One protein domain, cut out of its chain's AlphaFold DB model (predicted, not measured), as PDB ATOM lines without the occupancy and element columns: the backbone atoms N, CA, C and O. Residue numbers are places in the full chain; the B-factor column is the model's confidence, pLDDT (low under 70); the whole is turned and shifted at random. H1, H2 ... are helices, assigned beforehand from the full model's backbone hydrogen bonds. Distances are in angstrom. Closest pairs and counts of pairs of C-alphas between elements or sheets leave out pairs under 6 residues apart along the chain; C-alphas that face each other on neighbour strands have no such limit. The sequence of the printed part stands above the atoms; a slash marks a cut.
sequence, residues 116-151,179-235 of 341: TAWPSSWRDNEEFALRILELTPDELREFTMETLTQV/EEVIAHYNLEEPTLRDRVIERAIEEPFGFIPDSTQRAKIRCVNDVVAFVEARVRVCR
ATOM      1  N   THR A 116     -49.062  18.756  48.261       84.81
ATOM      2  CA  THR A 116     -49.193  19.343  46.918       84.81
ATOM      3  C   THR A 116     -47.845  19.550  46.236       84.81
ATOM      4  O   THR A 116     -47.788  19.489  45.009       84.81
ATOM      5  N   ALA A 117     -46.775  19.746  47.008       85.31
ATOM      6  CA  ALA A 117     -45.419  19.916  46.502       85.31
ATOM      7  C   ALA A 117     -44.659  18.592  46.309       85.31
ATOM      8  O   ALA A 117     -43.528  18.613  45.827       85.31
ATOM      9  N   TRP A 118     -45.261  17.452  46.668       88.75
ATOM     10  CA  TRP A 118     -44.613  16.149  46.531       88.75
ATOM     11  C   TRP A 118     -44.377  15.793  45.059       88.75
ATOM     12  O   TRP A 118     -45.307  15.947  44.249       88.75
ATOM     13  N   PRO A 119     -43.188  15.255  44.722       87.44
ATOM     14  CA  PRO A 119     -42.936  14.630  43.430       87.44
ATOM     15  C   PRO A 119     -43.978  13.563  43.106       87.44
ATOM     16  O   PRO A 119     -44.528  12.919  44.002       87.44
ATOM     17  N   SER A 120     -44.235  13.329  41.820       86.06
ATOM     18  CA  SER A 120     -45.160  12.273  41.393       86.06
ATOM     19  C   SER A 120     -44.721  10.893  41.886       86.06
ATOM     20  O   SER A 120     -45.555  10.144  42.379       86.06
ATOM     21  N   SER A 121     -43.416  10.606  41.867       84.31
ATOM     22  CA  SER A 121     -42.838   9.344  42.354       84.31
ATOM     23  C   SER A 121     -43.125   9.071  43.835       84.31
ATOM     24  O   SER A 121     -43.266   7.921  44.240       84.31
ATOM     25  N   TRP A 122     -43.263  10.118  44.651       87.06
ATOM     26  CA  TRP A 122     -43.582  10.001  46.076       87.06
ATOM     27  C   TRP A 122     -45.060   9.716  46.326       87.06
ATOM     28  O   TRP A 122     -45.412   9.156  47.359       87.06
ATOM     29  N   ARG A 123     -45.936  10.090  45.387       77.75
ATOM     30  CA  ARG A 123     -47.369   9.776  45.476       77.75
ATOM     31  C   ARG A 123     -47.636   8.294  45.230       77.75
ATOM     32  O   ARG A 123     -48.571   7.755  45.808       77.75
ATOM     33  N   ASP A 124     -46.801   7.653  44.417       82.06
ATOM     34  CA  ASP A 124     -46.894   6.220  44.133       82.06
ATOM     35  C   ASP A 124     -46.283   5.364  45.260       82.06
ATOM     36  O   ASP A 124     -46.668   4.209  45.440       82.06
ATOM     37  N   ASN A 125     -45.366   5.934  46.053       84.31
ATOM     38  CA  ASN A 125     -44.726   5.279  47.194       84.31
ATOM     39  C   ASN A 125     -44.729   6.185  48.440       84.31
ATOM     40  O   ASN A 125     -43.715   6.782  48.812       84.31
ATOM     41  N   GLU A 126     -45.890   6.280  49.097       83.81
ATOM     42  CA  GLU A 126     -46.066   7.146  50.272       83.81
ATOM     43  C   GLU A 126     -45.180   6.735  51.465       83.81
ATOM     44  O   GLU A 126     -44.753   7.600  52.229       83.81
ATOM     45  N   GLU A 127     -44.864   5.444  51.628       85.81
ATOM     46  CA  GLU A 127     -44.008   4.966  52.727       85.81
ATOM     47  C   GLU A 127     -42.596   5.550  52.643       85.81
ATOM     48  O   GLU A 127     -42.015   5.949  53.654       85.81
ATOM     49  N   PHE A 128     -42.054   5.636  51.427       86.50
ATOM     50  CA  PHE A 128     -40.760   6.255  51.178       86.50
ATOM     51  C   PHE A 128     -40.777   7.755  51.489       86.50
ATOM     52  O   PHE A 128     -39.903   8.256  52.198       86.50
ATOM     53  N   ALA A 129     -41.811   8.457  51.016       85.94
ATOM     54  CA  ALA A 129     -41.979   9.888  51.244       85.94
ATOM     55  C   ALA A 129     -42.057  10.222  52.741       85.94
ATOM     56  O   ALA A 129     -41.388  11.141  53.206       85.94
ATOM     57  N   LEU A 130     -42.836   9.457  53.512       88.31
ATOM     58  CA  LEU A 130     -42.965   9.670  54.954       88.31
ATOM     59  C   LEU A 130     -41.633   9.471  55.680       88.31
ATOM     60  O   LEU A 130     -41.273  10.322  56.489       88.31
ATOM     61  N   ARG A 131     -40.860   8.434  55.334       88.62
ATOM     62  CA  ARG A 131     -39.537   8.203  55.937       88.62
ATOM     63  C   ARG A 131     -38.574   9.358  55.684       88.62
ATOM     64  O   ARG A 131     -37.943   9.818  56.624       88.62
ATOM     65  N   ILE A 132     -38.492   9.862  54.450       88.44
ATOM     66  CA  ILE A 132     -37.627  11.014  54.135       88.44
ATOM     67  C   ILE A 132     -38.079  12.269  54.883       88.44
ATOM     68  O   ILE A 132     -37.252  13.040  55.365       88.44
ATOM     69  N   LEU A 133     -39.388  12.498  54.980       89.06
ATOM     70  CA  LEU A 133     -39.930  13.679  55.650       89.06
ATOM     71  C   LEU A 133     -39.776  13.631  57.176       89.06
ATOM     72  O   LEU A 133     -39.757  14.696  57.802       89.06
ATOM     73  N   GLU A 134     -39.668  12.434  57.754       89.81
ATOM     74  CA  GLU A 134     -39.393  12.198  59.175       89.81
ATOM     75  C   GLU A 134     -37.931  12.452  59.559       89.81
ATOM     76  O   GLU A 134     -37.683  12.807  60.713       89.81
ATOM     77  N   LEU A 135     -36.989  12.342  58.613       90.12
ATOM     78  CA  LEU A 135     -35.574  12.618  58.864       90.12
ATOM     79  C   LEU A 135     -35.368  14.048  59.363       90.12
ATOM     80  O   LEU A 135     -35.946  15.020  58.849       90.12
ATOM     81  N   THR A 136     -34.489  14.189  60.350       90.62
ATOM     82  CA  THR A 136     -33.994  15.495  60.784       90.62
ATOM     83  C   THR A 136     -33.137  16.134  59.679       90.62
ATOM     84  O   THR A 136     -32.653  15.440  58.788       90.62
ATOM     85  N   PRO A 137     -32.964  17.471  59.671       88.00
ATOM     86  CA  PRO A 137     -32.101  18.125  58.683       88.00
ATOM     87  C   PRO A 137     -30.667  17.571  58.662       88.00
ATOM     88  O   PRO A 137     -30.103  17.417  57.585       88.00
ATOM     89  N   ASP A 138     -30.116  17.219  59.828       90.06
ATOM     90  CA  ASP A 138     -28.757  16.680  59.942       90.06
ATOM     91  C   ASP A 138     -28.664  15.263  59.353       90.06
ATOM     92  O   ASP A 138     -27.779  14.996  58.544       90.06
ATOM     93  N   GLU A 139     -29.626  14.387  59.661       92.50
ATOM     94  CA  GLU A 139     -29.702  13.036  59.078       92.50
ATOM     95  C   GLU A 139     -29.937  13.079  57.560       92.50
ATOM     96  O   GLU A 139     -29.366  12.293  56.809       92.50
ATOM     97  N   LEU A 140     -30.767  14.015  57.082       91.62
ATOM     98  CA  LEU A 140     -30.988  14.215  55.650       91.62
ATOM     99  C   LEU A 140     -29.693  14.635  54.949       91.62
ATOM    100  O   LEU A 140     -29.402  14.160  53.848       91.62
ATOM    101  N   ARG A 141     -28.928  15.533  55.570       91.50
ATOM    102  CA  ARG A 141     -27.642  15.985  55.049       91.50
ATOM    103  C   ARG A 141     -26.633  14.846  55.001       91.50
ATOM    104  O   ARG A 141     -25.991  14.684  53.970       91.50
ATOM    105  N   GLU A 142     -26.529  14.058  56.066       92.62
ATOM    106  CA  GLU A 142     -25.654  12.885  56.133       92.62
ATOM    107  C   GLU A 142     -26.003  11.885  55.023       92.62
ATOM    108  O   GLU A 142     -25.158  11.570  54.188       92.62
ATOM    109  N   PHE A 143     -27.282  11.521  54.894       92.44
ATOM    110  CA  PHE A 143     -27.762  10.637  53.829       92.44
ATOM    111  C   PHE A 143     -27.463  11.177  52.418       92.44
ATOM    112  O   PHE A 143     -27.050  10.441  51.514       92.44
ATOM    113  N   THR A 144     -27.650  12.484  52.215       92.44
ATOM    114  CA  THR A 144     -27.363  13.137  50.931       92.44
ATOM    115  C   THR A 144     -25.861  13.133  50.639       92.44
ATOM    116  O   THR A 144     -25.463  12.865  49.506       92.44
ATOM    117  N   MET A 145     -25.018  13.380  51.645       93.38
ATOM    118  CA  MET A 145     -23.559  13.358  51.518       93.38
ATOM    119  C   MET A 145     -23.013  11.954  51.266       93.38
ATOM    120  O   MET A 145     -22.119  11.803  50.434       93.38
ATOM    121  N   GLU A 146     -23.560  10.922  51.906       92.62
ATOM    122  CA  GLU A 146     -23.209   9.524  51.634       92.62
ATOM    123  C   GLU A 146     -23.547   9.142  50.189       92.62
ATOM    124  O   GLU A 146     -22.694   8.638  49.452       92.62
ATOM    125  N   THR A 147     -24.765   9.471  49.748       93.50
ATOM    126  CA  THR A 147     -25.218   9.220  48.373       93.50
ATOM    127  C   THR A 147     -24.332   9.952  47.361       93.50
ATOM    128  O   THR A 147     -23.879   9.362  46.381       93.50
ATOM    129  N   LEU A 148     -24.022  11.228  47.613       93.75
ATOM    130  CA  LEU A 148     -23.131  12.022  46.763       93.75
ATOM    131  C   LEU A 148     -21.711  11.462  46.730       93.75
ATOM    132  O   LEU A 148     -21.114  11.401  45.659       93.75
ATOM    133  N   THR A 149     -21.183  11.021  47.871       93.62
ATOM    134  CA  THR A 149     -19.851  10.411  47.974       93.62
ATOM    135  C   THR A 149     -19.761   9.172  47.096       93.62
ATOM    136  O   THR A 149     -18.805   9.031  46.333       93.62
ATOM    137  N   GLN A 150     -20.774   8.305  47.143       93.38
ATOM    138  CA  GLN A 150     -20.823   7.114  46.306       93.38
ATOM    139  C   GLN A 150     -20.953   7.463  44.816       93.38
ATOM    140  O   GLN A 150     -20.161   6.989  44.004       93.38
ATOM    141  N   VAL A 151     -21.913   8.319  44.450       94.31
ATOM    142  CA  VAL A 151     -22.188   8.671  43.046       94.31
ATOM    143  C   VAL A 151     -20.997   9.383  42.403       94.31
ATOM    144  O   VAL A 151     -20.582   9.019  41.303       94.31
ATOM    145  N   GLU A 179     -15.147  12.432  53.187       86.12
ATOM    146  CA  GLU A 179     -16.219  13.432  53.088       86.12
ATOM    147  C   GLU A 179     -15.673  14.845  52.820       86.12
ATOM    148  O   GLU A 179     -16.208  15.566  51.986       86.12
ATOM    149  N   GLU A 180     -14.540  15.212  53.430       86.25
ATOM    150  CA  GLU A 180     -13.869  16.504  53.209       86.25
ATOM    151  C   GLU A 180     -13.486  16.746  51.739       86.25
ATOM    152  O   GLU A 180     -13.587  17.866  51.237       86.25
ATOM    153  N   VAL A 181     -13.050  15.698  51.030       88.50
ATOM    154  CA  VAL A 181     -12.665  15.796  49.613       88.50
ATOM    155  C   VAL A 181     -13.909  16.006  48.759       88.50
ATOM    156  O   VAL A 181     -13.893  16.837  47.852       88.50
ATOM    157  N   ILE A 182     -14.996  15.303  49.081       90.25
ATOM    158  CA  ILE A 182     -16.274  15.425  48.377       90.25
ATOM    159  C   ILE A 182     -16.934  16.778  48.646       90.25
ATOM    160  O   ILE A 182     -17.379  17.433  47.709       90.25
ATOM    161  N   ALA A 183     -16.924  17.262  49.887       85.88
ATOM    162  CA  ALA A 183     -17.473  18.569  50.250       85.88
ATOM    163  C   ALA A 183     -16.799  19.733  49.497       85.88
ATOM    164  O   ALA A 183     -17.421  20.768  49.254       85.88
ATOM    165  N   HIS A 184     -15.533  19.567  49.100       85.62
ATOM    166  CA  HIS A 184     -14.777  20.538  48.305       85.62
ATOM    167  C   HIS A 184     -14.736  20.222  46.803       85.62
ATOM    168  O   HIS A 184     -14.092  20.948  46.043       85.62
ATOM    169  N   TYR A 185     -15.415  19.164  46.359       88.81
ATOM    170  CA  TYR A 185     -15.462  18.787  44.956       88.81
ATOM    171  C   TYR A 185     -16.396  19.722  44.175       88.81
ATOM    172  O   TYR A 185     -17.580  19.873  44.492       88.81
ATOM    173  N   ASN A 186     -15.865  20.354  43.127       90.19
ATOM    174  CA  ASN A 186     -16.636  21.235  42.256       90.19
ATOM    175  C   ASN A 186     -17.119  20.477  41.017       90.19
ATOM    176  O   ASN A 186     -16.336  19.858  40.300       90.19
ATOM    177  N   LEU A 187     -18.411  20.601  40.721       89.56
ATOM    178  CA  LEU A 187     -19.064  20.051  39.536       89.56
ATOM    179  C   LEU A 187     -18.999  21.076  38.392       89.56
ATOM    180  O   LEU A 187     -20.020  21.596  37.933       89.56
ATOM    181  N   GLU A 188     -17.779  21.424  37.968       87.88
ATOM    182  CA  GLU A 188     -17.570  22.405  36.892       87.88
ATOM    183  C   GLU A 188     -17.972  21.859  35.520       87.88
ATOM    184  O   GLU A 188     -18.520  22.591  34.689       87.88
ATOM    185  N   GLU A 189     -17.718  20.571  35.276       90.19
ATOM    186  CA  GLU A 189     -18.018  19.943  33.997       90.19
ATOM    187  C   GLU A 189     -19.528  19.666  33.868       90.19
ATOM    188  O   GLU A 189     -20.097  18.951  34.697       90.19
ATOM    189  N   PRO A 190     -20.211  20.192  32.832       89.06
ATOM    190  CA  PRO A 190     -21.666  20.099  32.725       89.06
ATOM    191  C   PRO A 190     -22.167  18.663  32.519       89.06
ATOM    192  O   PRO A 190     -23.235  18.323  33.010       89.06
ATOM    193  N   THR A 191     -21.402  17.815  31.831       90.56
ATOM    194  CA  THR A 191     -21.730  16.401  31.578       90.56
ATOM    195  C   THR A 191     -21.662  15.567  32.855       90.56
ATOM    196  O   THR A 191     -22.569  14.785  33.130       90.56
ATOM    197  N   LEU A 192     -20.598  15.732  33.650       91.00
ATOM    198  CA  LEU A 192     -20.456  15.096  34.956       91.00
ATOM    199  C   LEU A 192     -21.529  15.611  35.913       91.00
ATOM    200  O   LEU A 192     -22.214  14.813  36.542       91.00
ATOM    201  N   ARG A 193     -21.726  16.932  35.969       92.38
ATOM    202  CA  ARG A 193     -22.761  17.547  36.799       92.38
ATOM    203  C   ARG A 193     -24.139  16.964  36.503       92.38
ATOM    204  O   ARG A 193     -24.836  16.591  37.436       92.38
ATOM    205  N   ASP A 194     -24.539  16.893  35.236       92.06
ATOM    206  CA  ASP A 194     -25.877  16.426  34.875       92.06
ATOM    207  C   ASP A 194     -26.058  14.933  35.220       92.06
ATOM    208  O   ASP A 194     -27.103  14.572  35.758       92.06
ATOM    209  N   ARG A 195     -25.020  14.096  35.034       92.88
ATOM    210  CA  ARG A 195     -25.012  12.687  35.486       92.88
ATOM    211  C   ARG A 195     -25.141  12.564  37.007       92.88
ATOM    212  O   ARG A 195     -25.926  11.758  37.498       92.88
ATOM    213  N   VAL A 196     -24.382  13.366  37.753       93.44
ATOM    214  CA  VAL A 196     -24.429  13.378  39.223       93.44
ATOM    215  C   VAL A 196     -25.794  13.858  39.711       93.44
ATOM    216  O   VAL A 196     -26.335  13.266  40.633       93.44
ATOM    217  N   ILE A 197     -26.391  14.880  39.089       93.81
ATOM    218  CA  ILE A 197     -27.741  15.355  39.428       93.81
ATOM    219  C   ILE A 197     -28.780  14.249  39.208       93.81
ATOM    220  O   ILE A 197     -29.604  14.010  40.086       93.81
ATOM    221  N   GLU A 198     -28.735  13.559  38.071       94.00
ATOM    222  CA  GLU A 198     -29.662  12.464  37.771       94.00
ATOM    223  C   GLU A 198     -29.561  11.354  38.832       94.00
ATOM    224  O   GLU A 198     -30.555  10.989  39.460       94.00
ATOM    225  N   ARG A 199     -28.341  10.902  39.137       94.06
ATOM    226  CA  ARG A 199     -28.112   9.779  40.059       94.06
ATOM    227  C   ARG A 199     -28.214  10.131  41.545       94.06
ATOM    228  O   ARG A 199     -28.574   9.282  42.349       94.06
ATOM    229  N   ALA A 200     -27.891  11.361  41.938       92.69
ATOM    230  CA  ALA A 200     -27.899  11.781  43.344       92.69
ATOM    231  C   ALA A 200     -29.180  12.519  43.757       92.69
ATOM    232  O   ALA A 200     -29.459  12.615  44.949       92.69
ATOM    233  N   ILE A 201     -29.952  13.056  42.805       92.44
ATOM    234  CA  ILE A 201     -31.179  13.816  43.086       92.44
ATOM    235  C   ILE A 201     -32.410  13.112  42.510       92.44
ATOM    236  O   ILE A 201     -33.370  12.866  43.243       92.44
ATOM    237  N   GLU A 202     -32.408  12.789  41.215       92.25
ATOM    238  CA  GLU A 202     -33.602  12.258  40.541       92.25
ATOM    239  C   GLU A 202     -33.881  10.804  40.926       92.25
ATOM    240  O   GLU A 202     -35.019  10.479  41.255       92.25
ATOM    241  N   GLU A 203     -32.861   9.948  40.959       90.69
ATOM    242  CA  GLU A 203     -33.003   8.538  41.341       90.69
ATOM    243  C   GLU A 203     -33.430   8.342  42.812       90.69
ATOM    244  O   GLU A 203     -34.465   7.712  43.045       90.69
ATOM    245  N   PRO A 204     -32.704   8.874  43.819       89.31
ATOM    246  CA  PRO A 204     -33.049   8.654  45.219       89.31
ATOM    247  C   PRO A 204     -34.236   9.509  45.660       89.31
ATOM    248  O   PRO A 204     -35.128   9.007  46.331       89.31
ATOM    249  N   PHE A 205     -34.292  10.791  45.292       89.38
ATOM    250  CA  PHE A 205     -35.313  11.696  45.825       89.38
ATOM    251  C   PHE A 205     -36.463  11.965  44.857       89.38
ATOM    252  O   PHE A 205     -37.479  12.511  45.278       89.38
ATOM    253  N   GLY A 206     -36.364  11.616  43.574       88.56
ATOM    254  CA  GLY A 206     -37.426  11.896  42.602       88.56
ATOM    255  C   GLY A 206     -37.631  13.383  42.297       88.56
ATOM    256  O   GLY A 206     -38.630  13.744  41.674       88.56
ATOM    257  N   PHE A 207     -36.731  14.266  42.746       91.38
ATOM    258  CA  PHE A 207     -36.813  15.694  42.449       91.38
ATOM    259  C   PHE A 207     -36.194  15.975  41.087       91.38
ATOM    260  O   PHE A 207     -35.008  15.743  40.898       91.38
ATOM    261  N   ILE A 208     -36.972  16.550  40.170       91.38
ATOM    262  CA  ILE A 208     -36.493  16.925  38.836       91.38
ATOM    263  C   ILE A 208     -36.188  18.433  38.836       91.38
ATOM    264  O   ILE A 208     -37.125  19.237  38.860       91.38
ATOM    265  N   PRO A 209     -34.909  18.853  38.866       91.00
ATOM    266  CA  PRO A 209     -34.543  20.263  38.796       91.00
ATOM    267  C   PRO A 209     -34.749  20.839  37.391       91.00
ATOM    268  O   PRO A 209     -34.379  20.226  36.385       91.00
ATOM    269  N   ASP A 210     -35.252  22.073  37.332       90.31
ATOM    270  CA  ASP A 210     -35.420  22.820  36.079       90.31
ATOM    271  C   ASP A 210     -34.066  23.171  35.437       90.31
ATOM    272  O   ASP A 210     -33.034  23.245  36.109       90.31
ATOM    273  N   SER A 211     -34.057  23.507  34.142       87.69
ATOM    274  CA  SER A 211     -32.832  23.867  33.403       87.69
ATOM    275  C   SER A 211     -32.028  24.998  34.059       87.69
ATOM    276  O   SER A 211     -30.799  24.945  34.134       87.69
ATOM    277  N   THR A 212     -32.710  26.005  34.611       90.38
ATOM    278  CA  THR A 212     -32.068  27.103  35.347       90.38
ATOM    279  C   THR A 212     -31.509  26.665  36.697       90.38
ATOM    280  O   THR A 212     -30.538  27.250  37.165       90.38
ATOM    281  N   GLN A 213     -32.125  25.669  37.340       89.75
ATOM    282  CA  GLN A 213     -31.667  25.118  38.619       89.75
ATOM    283  C   GLN A 213     -30.425  24.252  38.393       89.75
ATOM    284  O   GLN A 213     -29.409  24.476  39.045       89.75
ATOM    285  N   ARG A 214     -30.446  23.381  37.376       89.88
ATOM    286  CA  ARG A 214     -29.286  22.578  36.954       89.88
ATOM    287  C   ARG A 214     -28.057  23.436  36.639       89.88
ATOM    288  O   ARG A 214     -26.950  23.095  37.029       89.88
ATOM    289  N   ALA A 215     -28.238  24.593  35.997       89.12
ATOM    290  CA  ALA A 215     -27.134  25.513  35.696       89.12
ATOM    291  C   ALA A 215     -26.531  26.215  36.933       89.12
ATOM    292  O   ALA A 215     -25.391  26.702  36.875       89.12
ATOM    293  N   LYS A 216     -27.306  26.322  38.022       89.12
ATOM    294  CA  LYS A 216     -26.900  26.961  39.282       89.12
ATOM    295  C   LYS A 216     -26.208  25.994  40.235       89.12
ATOM    296  O   LYS A 216     -25.321  26.437  40.948       89.12
ATOM    297  N   ILE A 217     -26.581  24.717  40.216       90.94
ATOM    298  CA  ILE A 217     -25.926  23.668  40.999       90.94
ATOM    299  C   ILE A 217     -24.518  23.466  40.431       90.94
ATOM    300  O   ILE A 217     -24.366  22.944  39.333       90.94
ATOM    301  N   ARG A 218     -23.479  23.942  41.116       89.81
ATOM    302  CA  ARG A 218     -22.084  23.843  40.638       89.81
ATOM    303  C   ARG A 218     -21.151  23.211  41.652       89.81
ATOM    304  O   ARG A 218     -20.053  22.805  41.285       89.81
ATOM    305  N   CYS A 219     -21.568  23.108  42.902       90.25
ATOM    306  CA  CYS A 219     -20.826  22.409  43.936       90.25
ATOM    307  C   CYS A 219     -21.724  21.426  44.688       90.25
ATOM    308  O   CYS A 219     -22.953  21.484  44.608       90.25
ATOM    309  N   VAL A 220     -21.094  20.522  45.435       90.62
ATOM    310  CA  VAL A 220     -21.780  19.531  46.279       90.62
ATOM    311  C   VAL A 220     -22.688  20.211  47.309       90.62
ATOM    312  O   VAL A 220     -23.822  19.777  47.507       90.62
ATOM    313  N   ASN A 221     -22.262  21.344  47.877       89.00
ATOM    314  CA  ASN A 221     -23.088  22.115  48.811       89.00
ATOM    315  C   ASN A 221     -24.378  22.650  48.167       89.00
ATOM    316  O   ASN A 221     -25.405  22.704  48.839       89.00
ATOM    317  N   ASP A 222     -24.359  22.995  46.874       89.75
ATOM    318  CA  ASP A 222     -25.571  23.427  46.165       89.75
ATOM    319  C   ASP A 222     -26.572  22.273  46.021       89.75
ATOM    320  O   ASP A 222     -27.780  22.500  46.083       89.75
ATOM    321  N   VAL A 223     -26.082  21.039  45.835       91.69
ATOM    322  CA  VAL A 223     -26.932  19.841  45.768       91.69
ATOM    323  C   VAL A 223     -27.602  19.594  47.115       91.69
ATOM    324  O   VAL A 223     -28.823  19.453  47.169       91.69
ATOM    325  N   VAL A 224     -26.823  19.603  48.199       91.62
ATOM    326  CA  VAL A 224     -27.342  19.427  49.563       91.62
ATOM    327  C   VAL A 224     -28.379  20.505  49.881       91.62
ATOM    328  O   VAL A 224     -29.507  20.178  50.244       91.62
ATOM    329  N   ALA A 225     -28.055  21.779  49.641       89.25
ATOM    330  CA  ALA A 225     -28.976  22.889  49.870       89.25
ATOM    331  C   ALA A 225     -30.255  22.779  49.019       89.25
ATOM    332  O   ALA A 225     -31.347  23.119  49.481       89.25
ATOM    333  N   PHE A 226     -30.150  22.289  47.778       91.56
ATOM    334  CA  PHE A 226     -31.306  22.041  46.920       91.56
ATOM    335  C   PHE A 226     -32.217  20.948  47.491       91.56
ATOM    336  O   PHE A 226     -33.432  21.149  47.562       91.56
ATOM    337  N   VAL A 227     -31.647  19.816  47.911       92.69
ATOM    338  CA  VAL A 227     -32.400  18.701  48.505       92.69
ATOM    339  C   VAL A 227     -33.057  19.143  49.810       92.69
ATOM    340  O   VAL A 227     -34.269  18.986  49.955       92.69
ATOM    341  N   GLU A 228     -32.317  19.786  50.715       91.50
ATOM    342  CA  GLU A 228     -32.850  20.319  51.975       91.50
ATOM    343  C   GLU A 228     -34.019  21.283  51.735       91.50
ATOM    344  O   GLU A 228     -35.081  21.152  52.353       91.50
ATOM    345  N   ALA A 229     -33.866  22.217  50.791       90.06
ATOM    346  CA  ALA A 229     -34.922  23.155  50.432       90.06
ATOM    347  C   ALA A 229     -36.165  22.434  49.887       90.06
ATOM    348  O   ALA A 229     -37.286  22.750  50.290       90.06
ATOM    349  N   ARG A 230     -35.996  21.448  48.998       91.06
ATOM    350  CA  ARG A 230     -37.115  20.694  48.408       91.06
ATOM    351  C   ARG A 230     -37.830  19.820  49.432       91.06
ATOM    352  O   ARG A 230     -39.061  19.854  49.491       91.06
ATOM    353  N   VAL A 231     -37.090  19.100  50.270       91.56
ATOM    354  CA  VAL A 231     -37.655  18.287  51.354       91.56
ATOM    355  C   VAL A 231     -38.418  19.173  52.333       91.56
ATOM    356  O   VAL A 231     -39.538  18.842  52.718       91.56
ATOM    357  N   ARG A 232     -37.883  20.352  52.671       90.00
ATOM    358  CA  ARG A 232     -38.557  21.311  53.552       90.00
ATOM    359  C   ARG A 232     -39.890  21.804  52.996       90.00
ATOM    360  O   ARG A 232     -40.859  21.856  53.746       90.00
ATOM    361  N   VAL A 233     -39.967  22.107  51.699       90.50
ATOM    362  CA  VAL A 233     -41.239  22.456  51.038       90.50
ATOM    363  C   VAL A 233     -42.226  21.282  51.083       90.50
ATOM    364  O   VAL A 233     -43.427  21.492  51.252       90.50
ATOM    365  N   CYS A 234     -41.738  20.046  50.969       89.75
ATOM    366  CA  CYS A 234     -42.574  18.845  50.990       89.75
ATOM    367  C   CYS A 234     -43.062  18.448  52.394       89.75
ATOM    368  O   CYS A 234     -44.003  17.652  52.499       89.75
ATOM    369  N   ARG A 235     -42.464  18.976  53.472       89.25
ATOM    370  CA  ARG A 235     -42.920  18.702  54.843       89.25
ATOM    371  C   ARG A 235     -44.354  19.181  55.035       89.25
ATOM    372  O   ARG A 235     -44.760  20.227  54.537       89.25
TER     373      ARG A 235
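AT A GLANCE: This is residues 116 to 151 and 179 to 235 of the 341 residues of a protein of Neobodo designis (UniProt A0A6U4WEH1). Three long helices, H3, H5 and H7, make the core, their centres set as a triangle: H5 and H7 run the same way, and H3 crosses both. The short H1 and H2 make a corner at the end of the core where H7 finishes, H4 sits at the other end beside the start of H7, and H6 lies in the loop that folds back from H5 to H7. The printed part has 93 residues with seven named helices, H1 to H7 in order along the chain, and no named strand; its class is all helix. It is compact, with a radius of gyration of the C-alphas of 12.8 A and spans of 34 by 27 by 19 A.

HOW THE PARTS SIT: Start at H5, residues 190 to 205, the longest helix by residues, with 16 residues. With residues 196 to 200 alone it touches H3, residues 137 to 151, at a steep tilt of 50 degrees, opposite ways; the closest C-alphas, of Leu 148 and Ala 200, are 5.9 A apart. H5 only just touches the hub, H7, residues 220 to 234, with 3 pairs of C-alphas within 8 A, the closest those of Ile 201 and Val 227 at 7.4 A; they run the same way at a shallow tilt of 34 degrees, only just short of steep. H3 and H7 touch at a steep tilt of 48 degrees, opposite ways, closest at the C-alphas of Thr 144 and Val 224, 6.4 A. The helix packing is mostly crossed, but only just. Look next at H4, residues 179 to 183, which touches H3, with the C-alphas of Thr 149 and Ile 182 closest at 6.2 A. At the far end of H7, H2, residues 126 to 134, and H7 only just touch, only at their ends, with 3 pairs of C-alphas within 8 A; those of Leu 133 and Val 231 are closest at 6.7 A. H1, residues 120 to 124, and H2 only just touch, only at the corner, with 3 such pairs, the closest those of Trp 122 and Ala 129 at 5.4 A. H6, residues 211 to 216, is close to H5 but not clearly touching, with the C-alphas of Asp 194 and Arg 214 closest at 7.3 A. Every O i to N i+4 pair is within hydrogen-bond range in H1, H2, H3, H4, H6 and H7, and 10 of 12 are in H5.

IN THESE COORDINATES: Find C-alpha 190 at (-21.666, 20.099, 32.725); from there H5 runs 20.7 A to C-alpha 205. H3 measures 20.8 A and H2 12.2 A. H7 runs 21.3 A and ends at C-alpha 234, (-42.574, 18.845, 50.990).

THE WHOLE: The C-alphas of Thr 116 and Val 181 are the two farthest apart, 36.8 A. Residues 152 to 178 are not printed, and C-alphas 151 and 179 are 12.6 A apart across this cut. Of the links that are printed whole, H4 to H5 is short and the others are tight. The mean pLDDT of the printed part is 89.8, and no printed residue is under 70.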